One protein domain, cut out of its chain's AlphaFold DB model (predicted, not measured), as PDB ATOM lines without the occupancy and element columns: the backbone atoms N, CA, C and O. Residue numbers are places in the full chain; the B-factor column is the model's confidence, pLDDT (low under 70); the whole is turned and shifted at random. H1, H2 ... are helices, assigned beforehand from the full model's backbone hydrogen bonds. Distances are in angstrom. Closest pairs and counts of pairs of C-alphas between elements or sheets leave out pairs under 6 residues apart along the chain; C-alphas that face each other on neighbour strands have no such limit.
ATOM      1  N   ARG A   2      88.344  16.280   8.716       51.38
ATOM      2  CA  ARG A   2      87.710  16.948   9.869       51.38
ATOM      3  C   ARG A   2      86.594  16.044  10.397       51.38
ATOM      4  O   ARG A   2      85.690  15.700   9.642       51.38
ATOM      5  N   LEU A   3      86.685  15.637  11.662       55.75
ATOM      6  CA  LEU A   3      85.628  14.910  12.367       55.75
ATOM      7  C   LEU A   3      84.388  15.805  12.463       55.75
ATOM      8  O   LEU A   3      84.423  16.861  13.094       55.75
ATOM      9  N   LEU A   4      83.299  15.390  11.819       60.66
ATOM     10  CA  LEU A   4      82.005  16.043  11.951       60.66
ATOM     11  C   LEU A   4      81.399  15.631  13.303       60.66
ATOM     12  O   LEU A   4      80.974  14.491  13.472       60.66
ATOM     13  N   VAL A   5      81.384  16.539  14.280       69.50
ATOM     14  CA  VAL A   5      80.733  16.295  15.576       69.50
ATOM     15  C   VAL A   5      79.264  16.698  15.469       69.50
ATOM     16  O   VAL A   5      78.922  17.876  15.553       69.50
ATOM     17  N   LEU A   6      78.383  15.716  15.288       62.47
ATOM     18  CA  LEU A   6      76.934  15.901  15.377       62.47
ATOM     19  C   LEU A   6      76.522  16.011  16.852       62.47
ATOM     20  O   LEU A   6      76.545  15.027  17.589       62.47
ATOM     21  N   ARG A   7      76.127  17.212  17.292       68.31
ATOM     22  CA  ARG A   7      75.474  17.407  18.595       68.31
ATOM     23  C   ARG A   7      73.978  17.161  18.445       68.31
ATOM     24  O   ARG A   7      73.246  18.007  17.940       68.31
ATOM     25  N   LEU A   8      73.530  15.983  18.867       67.94
ATOM     26  CA  LEU A   8      72.110  15.654  18.931       67.94
ATOM     27  C   LEU A   8      71.518  16.215  20.226       67.94
ATOM     28  O   LEU A   8      71.955  15.867  21.321       67.94
ATOM     29  N   HIS A   9      70.507  17.067  20.087       77.69
ATOM     30  CA  HIS A   9      69.685  17.542  21.196       77.69
ATOM     31  C   HIS A   9      68.353  16.792  21.167       77.69
ATOM     32  O   HIS A   9      67.676  16.764  20.139       77.69
ATOM     33  N   ALA A  10      67.978  16.179  22.287       78.38
ATOM     34  CA  ALA A  10      66.705  15.490  22.444       78.38
ATOM     35  C   ALA A  10      65.888  16.158  23.551       78.38
ATOM     36  O   ALA A  10      66.429  16.533  24.590       78.38
ATOM     37  N   PHE A  11      64.578  16.275  23.333       82.12
ATOM     38  CA  PHE A  11      63.636  16.815  24.308       82.12
ATOM     39  C   PHE A  11      62.477  15.844  24.496       82.12
ATOM     40  O   PHE A  11      62.014  15.203  23.549       82.12
ATOM     41  N   ILE A  12      61.990  15.752  25.728       85.19
ATOM     42  CA  ILE A  12      60.844  14.911  26.058       85.19
ATOM     43  C   ILE A  12      59.576  15.677  25.730       85.19
ATOM     44  O   ILE A  12      59.376  16.795  26.196       85.19
ATOM     45  N   THR A  13      58.718  15.059  24.924       86.81
ATOM     46  CA  THR A  13      57.470  15.679  24.463       86.81
ATOM     47  C   THR A  13      56.239  15.144  25.186       86.81
ATOM     48  O   THR A  13      55.241  15.855  25.278       86.81
ATOM     49  N   ALA A  14      56.294  13.911  25.704       93.19
ATOM     50  CA  ALA A  14      55.251  13.316  26.533       93.19
ATOM     51  C   ALA A  14      55.722  12.019  27.208       93.19
ATOM     52  O   ALA A  14      56.559  11.294  26.672       93.19
ATOM     53  N   PHE A  15      55.090  11.698  28.334       94.94
ATOM     54  CA  PHE A  15      55.024  10.366  28.920       94.94
ATOM     55  C   PHE A  15      53.607   9.837  28.740       94.94
ATOM     56  O   PHE A  15      52.638  10.488  29.134       94.94
ATOM     57  N   ARG A  16      53.494   8.651  28.146       93.56
ATOM     58  CA  ARG A  16      52.227   7.960  27.906       93.56
ATOM     59  C   ARG A  16      52.341   6.513  28.362       93.56
ATOM     60  O   ARG A  16      53.432   5.948  28.366       93.56
ATOM     61  N   GLY A  17      51.217   5.929  28.735       92.12
ATOM     62  CA  GLY A  17      51.152   4.567  29.236       92.12
ATOM     63  C   GLY A  17      49.831   4.316  29.935       92.12
ATOM     64  O   GLY A  17      49.047   5.244  30.164       92.12
ATOM     65  N   ASP A  18      49.596   3.061  30.304       92.56
ATOM     66  CA  ASP A  18      48.500   2.767  31.209       92.56
ATOM     67  C   ASP A  18      48.719   3.497  32.547       92.56
ATOM     68  O   ASP A  18      49.834   3.834  32.962       92.56
ATOM     69  N   TRP A  19      47.623   3.797  33.235       93.00
ATOM     70  CA  TRP A  19      47.708   4.588  34.458       93.00
ATOM     71  C   TRP A  19      48.528   3.882  35.548       93.00
ATOM     72  O   TRP A  19      49.218   4.537  36.327       93.00
ATOM     73  N   LYS A  20      48.520   2.546  35.573       94.19
ATOM     74  CA  LYS A  20      49.319   1.774  36.525       94.19
ATOM     75  C   LYS A  20      50.821   1.956  36.282       94.19
ATOM     76  O   LYS A  20      51.539   2.202  37.249       94.19
ATOM     77  N   ALA A  21      51.297   1.883  35.039       93.25
ATOM     78  CA  ALA A  21      52.703   2.122  34.724       93.25
ATOM     79  C   ALA A  21      53.104   3.556  35.065       93.25
ATOM     80  O   ALA A  21      54.136   3.755  35.696       93.25
ATOM     81  N   LEU A  22      52.273   4.551  34.732       95.06
ATOM     82  CA  LEU A  22      52.554   5.947  35.087       95.06
ATOM     83  C   LEU A  22      52.636   6.144  36.608       95.06
ATOM     84  O   LEU A  22      53.568   6.782  37.086       95.06
ATOM     85  N   TYR A  23      51.714   5.543  37.367       94.88
ATOM     86  CA  TYR A  23      51.742   5.535  38.834       94.88
ATOM     87  C   TYR A  23      53.056   4.972  39.385       94.88
ATOM     88  O   TYR A  23      53.653   5.579  40.271       94.88
ATOM     89  N   GLN A  24      53.527   3.850  38.840       94.19
ATOM     90  CA  GLN A  24      54.765   3.209  39.285       94.19
ATOM     91  C   GLN A  24      56.008   4.018  38.902       94.19
ATOM     92  O   GLN A  24      56.902   4.192  39.722       94.19
ATOM     93  N   VAL A  25      56.059   4.522  37.669       94.19
ATOM     94  CA  VAL A  25      57.219   5.237  37.121       94.19
ATOM     95  C   VAL A  25      57.419   6.604  37.777       94.19
ATOM     96  O   VAL A  25      58.556   7.016  38.005       94.19
ATOM     97  N   PHE A  26      56.328   7.306  38.083       95.94
ATOM     98  CA  PHE A  26      56.372   8.628  38.707       95.94
ATOM     99  C   PHE A  26      56.148   8.604  40.220       95.94
ATOM    100  O   PHE A  26      56.090   9.668  40.836       95.94
ATOM    101  N   CYS A  27      56.024   7.418  40.821       95.38
ATOM    102  CA  CYS A  27      55.781   7.246  42.254       95.38
ATOM    103  C   CYS A  27      54.589   8.081  42.751       95.38
ATOM    104  O   CYS A  27      54.679   8.755  43.781       95.38
ATOM    105  N   PHE A  28      53.479   8.080  42.001       96.12
ATOM    106  CA  PHE A  28      52.344   8.927  42.352       96.12
ATOM    107  C   PHE A  28      51.766   8.527  43.713       96.12
ATOM    108  O   PHE A  28      51.491   7.359  43.953       96.12
ATOM    109  N   ASN A  29      51.527   9.487  44.601       95.62
ATOM    110  CA  ASN A  29      50.803   9.255  45.856       95.62
ATOM    111  C   ASN A  29      49.278   9.427  45.695       95.62
ATOM    112  O   ASN A  29      48.526   9.096  46.609       95.62
ATOM    113  N   ARG A  30      48.824   9.868  44.512       94.94
ATOM    114  CA  ARG A  30      47.413   9.978  44.107       94.94
ATOM    115  C   ARG A  30      47.060   8.890  43.091       94.94
ATOM    116  O   ARG A  30      47.617   8.859  41.989       94.94
ATOM    117  N   TYR A  31      46.131   8.002  43.436       95.06
ATOM    118  CA  TYR A  31      45.751   6.854  42.604       95.06
ATOM    119  C   TYR A  31      44.335   6.365  42.917       95.06
ATOM    120  O   TYR A  31      43.759   6.725  43.936       95.06
ATOM    121  N   ALA A  32      43.766   5.521  42.053       92.44
ATOM    122  CA  ALA A  32      42.371   5.077  42.138       92.44
ATOM    123  C   ALA A  32      41.968   4.420  43.477       92.44
ATOM    124  O   ALA A  32      40.785   4.413  43.819       92.44
ATOM    125  N   ASP A  33      42.915   3.836  44.214       91.69
ATOM    126  CA  ASP A  33      42.690   3.224  45.528       91.69
ATOM    127  C   ASP A  33      42.884   4.200  46.703       91.69
ATOM    128  O   ASP A  33      42.389   3.926  47.799       91.69
ATOM    129  N   ARG A  34      43.496   5.366  46.477       92.94
ATOM    130  CA  ARG A  34      43.708   6.435  47.463       92.94
ATOM    131  C   ARG A  34      42.491   7.347  47.576       92.94
ATOM    132  O   ARG A  34      41.521   7.189  46.836       92.94
ATOM    133  N   ASP A  35      42.505   8.240  48.562       93.06
ATOM    134  CA  ASP A  35      41.434   9.223  48.723       93.06
ATOM    135  C   ASP A  35      41.477  10.267  47.601       93.06
ATOM    136  O   ASP A  35      40.499  10.407  46.873       93.06
ATOM    137  N   GLU A  36      42.643  10.880  47.365       95.06
ATOM    138  CA  GLU A  36      42.930  11.653  46.153       95.06
ATOM    139  C   GLU A  36      43.179  10.700  44.973       95.06
ATOM    140  O   GLU A  36      44.152   9.938  44.932       95.06
ATOM    141  N   ILE A  37      42.286  10.735  43.988       94.06
ATOM    142  CA  ILE A  37      42.174   9.671  42.997       94.06
ATOM    143  C   ILE A  37      43.045   9.872  41.760       94.06
ATOM    144  O   ILE A  37      43.022   9.000  40.902       94.06
ATOM    145  N   ARG A  38      43.758  10.995  41.580       92.25
ATOM    146  CA  ARG A  38      44.465  11.295  40.317       92.25
ATOM    147  C   ARG A  38      45.668  12.218  40.490       92.25
ATOM    148  O   ARG A  38      45.646  13.129  41.292       92.25
ATOM    149  N   TRP A  39      46.690  12.058  39.649       95.38
ATOM    150  CA  TRP A  39      47.900  12.888  39.677       95.38
ATOM    151  C   TRP A  39      47.726  14.332  39.167       95.38
ATOM    152  O   TRP A  39      48.465  15.213  39.588       95.38
ATOM    153  N   MET A  40      46.779  14.590  38.258       95.88
ATOM    154  CA  MET A  40      46.642  15.907  37.609       95.88
ATOM    155  C   MET A  40      45.977  16.962  38.488       95.88
ATOM    156  O   MET A  40      46.166  18.141  38.239       95.88
ATOM    157  N   CYS A  41      45.163  16.558  39.462       96.69
ATOM    158  CA  CYS A  41      44.396  17.450  40.331       96.69
ATOM    159  C   CYS A  41      44.086  16.730  41.645       96.69
ATOM    160  O   CYS A  41      44.300  15.526  41.748       96.69
ATOM    161  N   ARG A  42      43.530  17.433  42.626       96.69
ATOM    162  CA  ARG A  42      43.200  16.884  43.947       96.69
ATOM    163  C   ARG A  42      41.781  16.321  44.039       96.69
ATOM    164  O   ARG A  42      41.196  16.303  45.114       96.69
ATOM    165  N   ALA A  43      41.209  15.880  42.915       97.38
ATOM    166  CA  ALA A  43      39.914  15.209  42.930       97.38
ATOM    167  C   ALA A  43      39.972  13.990  43.865       97.38
ATOM    168  O   ALA A  43      40.901  13.183  43.781       97.38
ATOM    169  N   ALA A  44      38.979  13.863  44.737       97.12
ATOM    170  CA  ALA A  44      38.919  12.879  45.806       97.12
ATOM    171  C   ALA A  44      37.683  11.981  45.680       97.12
ATOM    172  O   ALA A  44      36.802  12.228  44.854       97.12
ATOM    173  N   LYS A  45      37.592  10.928  46.498       95.75
ATOM    174  CA  LYS A  45      36.400  10.063  46.547       95.75
ATOM    175  C   LYS A  45      35.159  10.780  47.090       95.75
ATOM    176  O   LYS A  45      34.058  10.352  46.762       95.75
ATOM    177  N   GLY A  46      35.337  11.846  47.876       93.12
ATOM    178  CA  GLY A  46      34.239  12.638  48.433       93.12
ATOM    179  C   GLY A  46      33.466  11.921  49.539       93.12
ATOM    180  O   GLY A  46      32.253  12.051  49.616       93.12
ATOM    181  N   LEU A  47      34.149  11.108  50.354       92.25
ATOM    182  CA  LEU A  47      33.516  10.311  51.418       92.25
ATOM    183  C   LEU A  47      33.375  11.073  52.743       92.25
ATOM    184  O   LEU A  47      32.763  10.564  53.679       92.25
ATOM    185  N   THR A  48      33.968  12.262  52.845       93.75
ATOM    186  CA  THR A  48      33.942  13.110  54.042       93.75
ATOM    187  C   THR A  48      33.512  14.523  53.669       93.75
ATOM    188  O   THR A  48      33.774  14.959  52.551       93.75
ATOM    189  N   ALA A  49      32.935  15.273  54.613       90.50
ATOM    190  CA  ALA A  49      32.518  16.662  54.383       90.50
ATOM    191  C   ALA A  49      33.665  17.552  53.857       90.50
ATOM    192  O   ALA A  49      33.462  18.417  53.014       90.50
ATOM    193  N   THR A  50      34.904  17.299  54.295       92.19
ATOM    194  CA  THR A  50      36.094  18.021  53.815       92.19
ATOM    195  C   THR A  50      36.427  17.718  52.351       92.19
ATOM    196  O   THR A  50      36.960  18.577  51.654       92.19
ATOM    197  N   THR A  51      36.149  16.503  51.871       92.75
ATOM    198  CA  THR A  51      36.528  16.050  50.520       92.75
ATOM    199  C   THR A  51      35.360  16.018  49.539       92.75
ATOM    200  O   THR A  51      35.582  15.866  48.339       92.75
ATOM    201  N   GLU A  52      34.127  16.198  50.012       94.88
ATOM    202  CA  GLU A  52      32.911  16.277  49.199       94.88
ATOM    203  C   GLU A  52      32.989  17.360  48.103       94.88
ATOM    204  O   GLU A  52      32.732  17.025  46.944       94.88
ATOM    205  N   PRO A  53      33.466  18.600  48.364       95.44
ATOM    206  CA  PRO A  53      33.656  19.596  47.301       95.44
ATOM    207  C   PRO A  53      34.663  19.160  46.222       95.44
ATOM    208  O   PRO A  53      34.642  19.653  45.093       95.44
ATOM    209  N   MET A  54      35.542  18.215  46.566       97.06
ATOM    210  CA  MET A  54      36.572  17.654  45.695       97.06
ATOM    211  C   MET A  54      36.136  16.341  45.037       97.06
ATOM    212  O   MET A  54      36.948  15.722  44.348       97.06
ATOM    213  N   ALA A  55      34.890  15.892  45.223       97.25
ATOM    214  CA  ALA A  55      34.413  14.616  44.705       97.25
ATOM    215  C   ALA A  55      34.639  14.499  43.190       97.25
ATOM    216  O   ALA A  55      34.174  15.320  42.400       97.25
ATOM    217  N   PHE A  56      35.317  13.437  42.752       96.69
ATOM    218  CA  PHE A  56      35.647  13.244  41.335       96.69
ATOM    219  C   PHE A  56      34.424  13.057  40.430       96.69
ATOM    220  O   PHE A  56      34.537  13.162  39.206       96.69
ATOM    221  N   THR A  57      33.284  12.717  41.033       96.00
ATOM    222  CA  THR A  57      31.978  12.564  40.390       96.00
ATOM    223  C   THR A  57      31.311  13.906  40.098       96.00
ATOM    224  O   THR A  57      30.449  13.954  39.223       96.00
ATOM    225  N   ASN A  58      31.723  14.994  40.759       96.12
ATOM    226  CA  ASN A  58      31.290  16.341  40.411       96.12
ATOM    227  C   ASN A  58      31.949  16.749  39.089       96.12
ATOM    228  O   ASN A  58      33.121  17.109  39.063       96.12
ATOM    229  N   ILE A  59      31.216  16.681  37.981       96.00
ATOM    230  CA  ILE A  59      31.717  17.043  36.644       96.00
ATOM    231  C   ILE A  59      31.471  18.507  36.270       96.00
ATOM    232  O   ILE A  59      31.670  18.884  35.107       96.00
ATOM    233  N   ASN A  60      31.004  19.328  37.213       95.06
ATOM    234  CA  ASN A  60      30.629  20.698  36.906       95.06
ATOM    235  C   ASN A  60      31.840  21.532  36.450       95.06
ATOM    236  O   ASN A  60      32.997  21.221  36.776       95.06
ATOM    237  N   PRO A  61      31.608  22.570  35.627       92.38
ATOM    238  CA  PRO A  61      32.644  23.494  35.187       92.38
ATOM    239  C   PRO A  61      33.485  24.094  36.316       92.38
ATOM    240  O   PRO A  61      34.692  24.235  36.147       92.38
ATOM    241  N   ASP A  62      32.841  24.350  37.446       95.00
ATOM    242  CA  ASP A  62      33.301  25.049  38.644       95.00
ATOM    243  C   ASP A  62      33.690  24.113  39.803       95.00
ATOM    244  O   ASP A  62      33.920  24.572  40.918       95.00
ATOM    245  N   ALA A  63      33.783  22.796  39.573       96.31
ATOM    246  CA  ALA A  63      34.212  21.866  40.618       96.31
ATOM    247  C   ALA A  63      35.595  22.258  41.183       96.31
ATOM    248  O   ALA A  63      36.551  22.451  40.427       96.31
ATOM    249  N   ALA A  64      35.720  22.316  42.513       96.81
ATOM    250  CA  ALA A  64      36.873  22.908  43.202       96.81
ATOM    251  C   ALA A  64      38.224  22.279  42.813       96.81
ATOM    252  O   ALA A  64      39.255  22.952  42.736       96.81
ATOM    253  N   TYR A  65      38.239  20.983  42.483       96.00
ATOM    254  CA  TYR A  65      39.466  20.311  42.069       96.00
ATOM    255  C   TYR A  65      40.051  20.857  40.756       96.00
ATOM    256  O   TYR A  65      41.245  20.658  40.522       96.00
ATOM    257  N   TRP A  66      39.281  21.540  39.899       95.88
ATOM    258  CA  TRP A  66      39.810  22.127  38.661       95.88
ATOM    259  C   TRP A  66      40.875  23.182  38.939       95.88
ATOM    260  O   TRP A  66      41.884  23.231  38.237       95.88
ATOM    261  N   GLU A  67      40.710  23.956  40.008       95.81
ATOM    262  CA  GLU A  67      41.680  24.973  40.408       95.81
ATOM    263  C   GLU A  67      43.000  24.355  40.867       95.81
ATOM    264  O   GLU A  67      44.047  24.980  40.770       95.81
ATOM    265  N   THR A  68      42.984  23.099  41.311       96.38
ATOM    266  CA  THR A  68      44.181  22.387  41.782       96.38
ATOM    267  C   THR A  68      44.994  21.733  40.661       96.38
ATOM    268  O   THR A  68      45.995  21.065  40.934       96.38
ATOM    269  N   MET A  69      44.580  21.896  39.397       95.62
ATOM    270  CA  MET A  69      45.235  21.259  38.257       95.62
ATOM    271  C   MET A  69      46.724  21.607  38.172       95.62
ATOM    272  O   MET A  69      47.095  22.764  37.994       95.62
ATOM    273  N   PHE A  70      47.571  20.580  38.257       94.75
ATOM    274  CA  PHE A  70      49.029  20.661  38.162       94.75
ATOM    275  C   PHE A  70      49.698  21.649  39.141       94.75
ATOM    276  O   PHE A  70      50.854  22.003  38.919       94.75
ATOM    277  N   ARG A  71      49.004  22.085  40.206       94.88
ATOM    278  CA  ARG A  71      49.563  23.008  41.210       94.88
ATOM    279  C   ARG A  71      50.557  22.316  42.136       94.88
ATOM    280  O   ARG A  71      51.641  22.837  42.366       94.88
ATOM    281  N   ASP A  72      50.199  21.121  42.599       93.25
ATOM    282  CA  ASP A  72      50.982  20.374  43.582       93.25
ATOM    283  C   ASP A  72      51.601  19.115  42.960       93.25
ATOM    284  O   ASP A  72      50.884  18.370  42.270       93.25
ATOM    285  N   PRO A  73      52.881  18.807  43.247       94.44
ATOM    286  CA  PRO A  73      53.502  17.565  42.809       94.44
ATOM    287  C   PRO A  73      52.751  16.352  43.392       94.44
ATOM    288  O   PRO A  73      52.521  16.284  44.599       94.44
ATOM    289  N   PRO A  74      52.356  15.371  42.564       96.12
ATOM    290  CA  PRO A  74      51.554  14.225  42.988       96.12
ATOM    291  C   PRO A  74      52.414  13.075  43.527       96.12
ATOM    292  O   PRO A  74      52.082  11.915  43.303       96.12
ATOM    293  N   TRP A  75      53.541  13.364  44.172       95.69
ATOM    294  CA  TRP A  75      54.468  12.374  44.721       95.69
ATOM    295  C   TRP A  75      55.071  12.889  46.026       95.69
ATOM    296  O   TRP A  75      55.271  14.089  46.198       95.69
ATOM    297  N   SER A  76      55.394  11.972  46.937       93.81
ATOM    298  CA  SER A  76      56.125  12.310  48.167       93.81
ATOM    299  C   SER A  76      57.638  12.384  47.937       93.81
ATOM    300  O   SER A  76      58.342  13.060  48.676       93.81
ATOM    301  N   TYR A  77      58.129  11.708  46.894       94.12
ATOM    302  CA  TYR A  77      59.534  11.677  46.500       94.12
ATOM    303  C   TYR A  77      59.633  12.001  45.018       94.12
ATOM    304  O   TYR A  77      58.913  11.407  44.214       94.12
ATOM    305  N   THR A  78      60.513  12.931  44.651       95.81
ATOM    306  CA  THR A  78      60.663  13.356  43.257       95.81
ATOM    307  C   THR A  78      61.171  12.199  42.394       95.81
ATOM    308  O   THR A  78      62.280  11.713  42.630       95.81
ATOM    309  N   PRO A  79      60.400  11.736  41.392       96.12
ATOM    310  CA  PRO A  79      60.830  10.646  40.527       96.12
ATOM    311  C   PRO A  79      61.974  11.105  39.622       96.12
ATOM    312  O   PRO A  79      62.015  12.260  39.200       96.12
ATOM    313  N   ALA A  80      62.867  10.186  39.246       95.12
ATOM    314  CA  ALA A  80      64.029  10.499  38.405       95.12
ATOM    315  C   ALA A  80      63.644  11.211  37.094       95.12
ATOM    316  O   ALA A  80      64.316  12.150  36.669       95.12
ATOM    317  N   TYR A  81      62.514  10.826  36.488       93.69
ATOM    318  CA  TYR A  81      62.002  11.455  35.269       93.69
ATOM    319  C   TYR A  81      61.632  12.933  35.437       93.69
ATOM    320  O   TYR A  81      61.683  13.679  34.462       93.69
ATOM    321  N   ALA A  82      61.297  13.377  36.653       94.31
ATOM    322  CA  ALA A  82      61.028  14.785  36.925       94.31
ATOM    323  C   ALA A  82      62.303  15.647  36.941       94.31
ATOM    324  O   ALA A  82      62.210  16.860  36.784       94.31
ATOM    325  N   GLY A  83      63.486  15.033  37.075       93.38
ATOM    326  CA  GLY A  83      64.781  15.711  36.972       93.38
ATOM    327  C   GLY A  83      65.256  15.950  35.534       93.38
ATOM    328  O   GLY A  83      66.319  16.531  35.327       93.38
ATOM    329  N   LEU A  84      64.504  15.495  34.526       92.19
ATOM    330  CA  LEU A  84      64.876  15.669  33.124       92.19
ATOM    331  C   LEU A  84      64.721  17.135  32.710       92.19
ATOM    332  O   LEU A  84      63.734  17.794  33.042       92.19
TER     333      LEU A  84
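Overview. This is residues 2 to 84 of the 329 residues of the protein "Hypothetical protein" of Symbiodinium sp. CCMP2456 (UniProt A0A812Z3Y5). This domain has little regular structure: a tail, residues 2 to 10, sticks out from a body made mostly of loops, in which three short helices are set. The 83 printed residues hold H1, H2 and H3 in that order and no named strand; the class is all helix, with only 16 residues in named elements. The whole is only just extended, close to loose, with a radius of gyration of the C-alphas of 17.8 A, and a rod spanning 71 by 25 by 20 A.

Arrangement. H1, residues 19 to 25, is apart from H2, residues 64 to 68. H3, residues 80 to 83, is apart from H2, and only just apart from H1, at 8.1 A. H1 has every O i to N i+4 pair within hydrogen-bond range; H2 has 0 of 1, but 2 of 2 O i to N i+3 pairs; H3 is too short for an i+4 pair.

Along the chain. H1 runs 9.9 A from C-alpha 19 at (47.708, 4.588, 34.458), H2 7.5 A, and H3 5.5 A to C-alpha 83 at (64.781, 15.711, 36.972).

Size, cuts and confidence. Without residues 2 to 10, the body spans 40 by 23 by 20 A. The printed part has no cut. Both links are long, 38 and 11 residues. Residues 2 to 8 have pLDDT under 70.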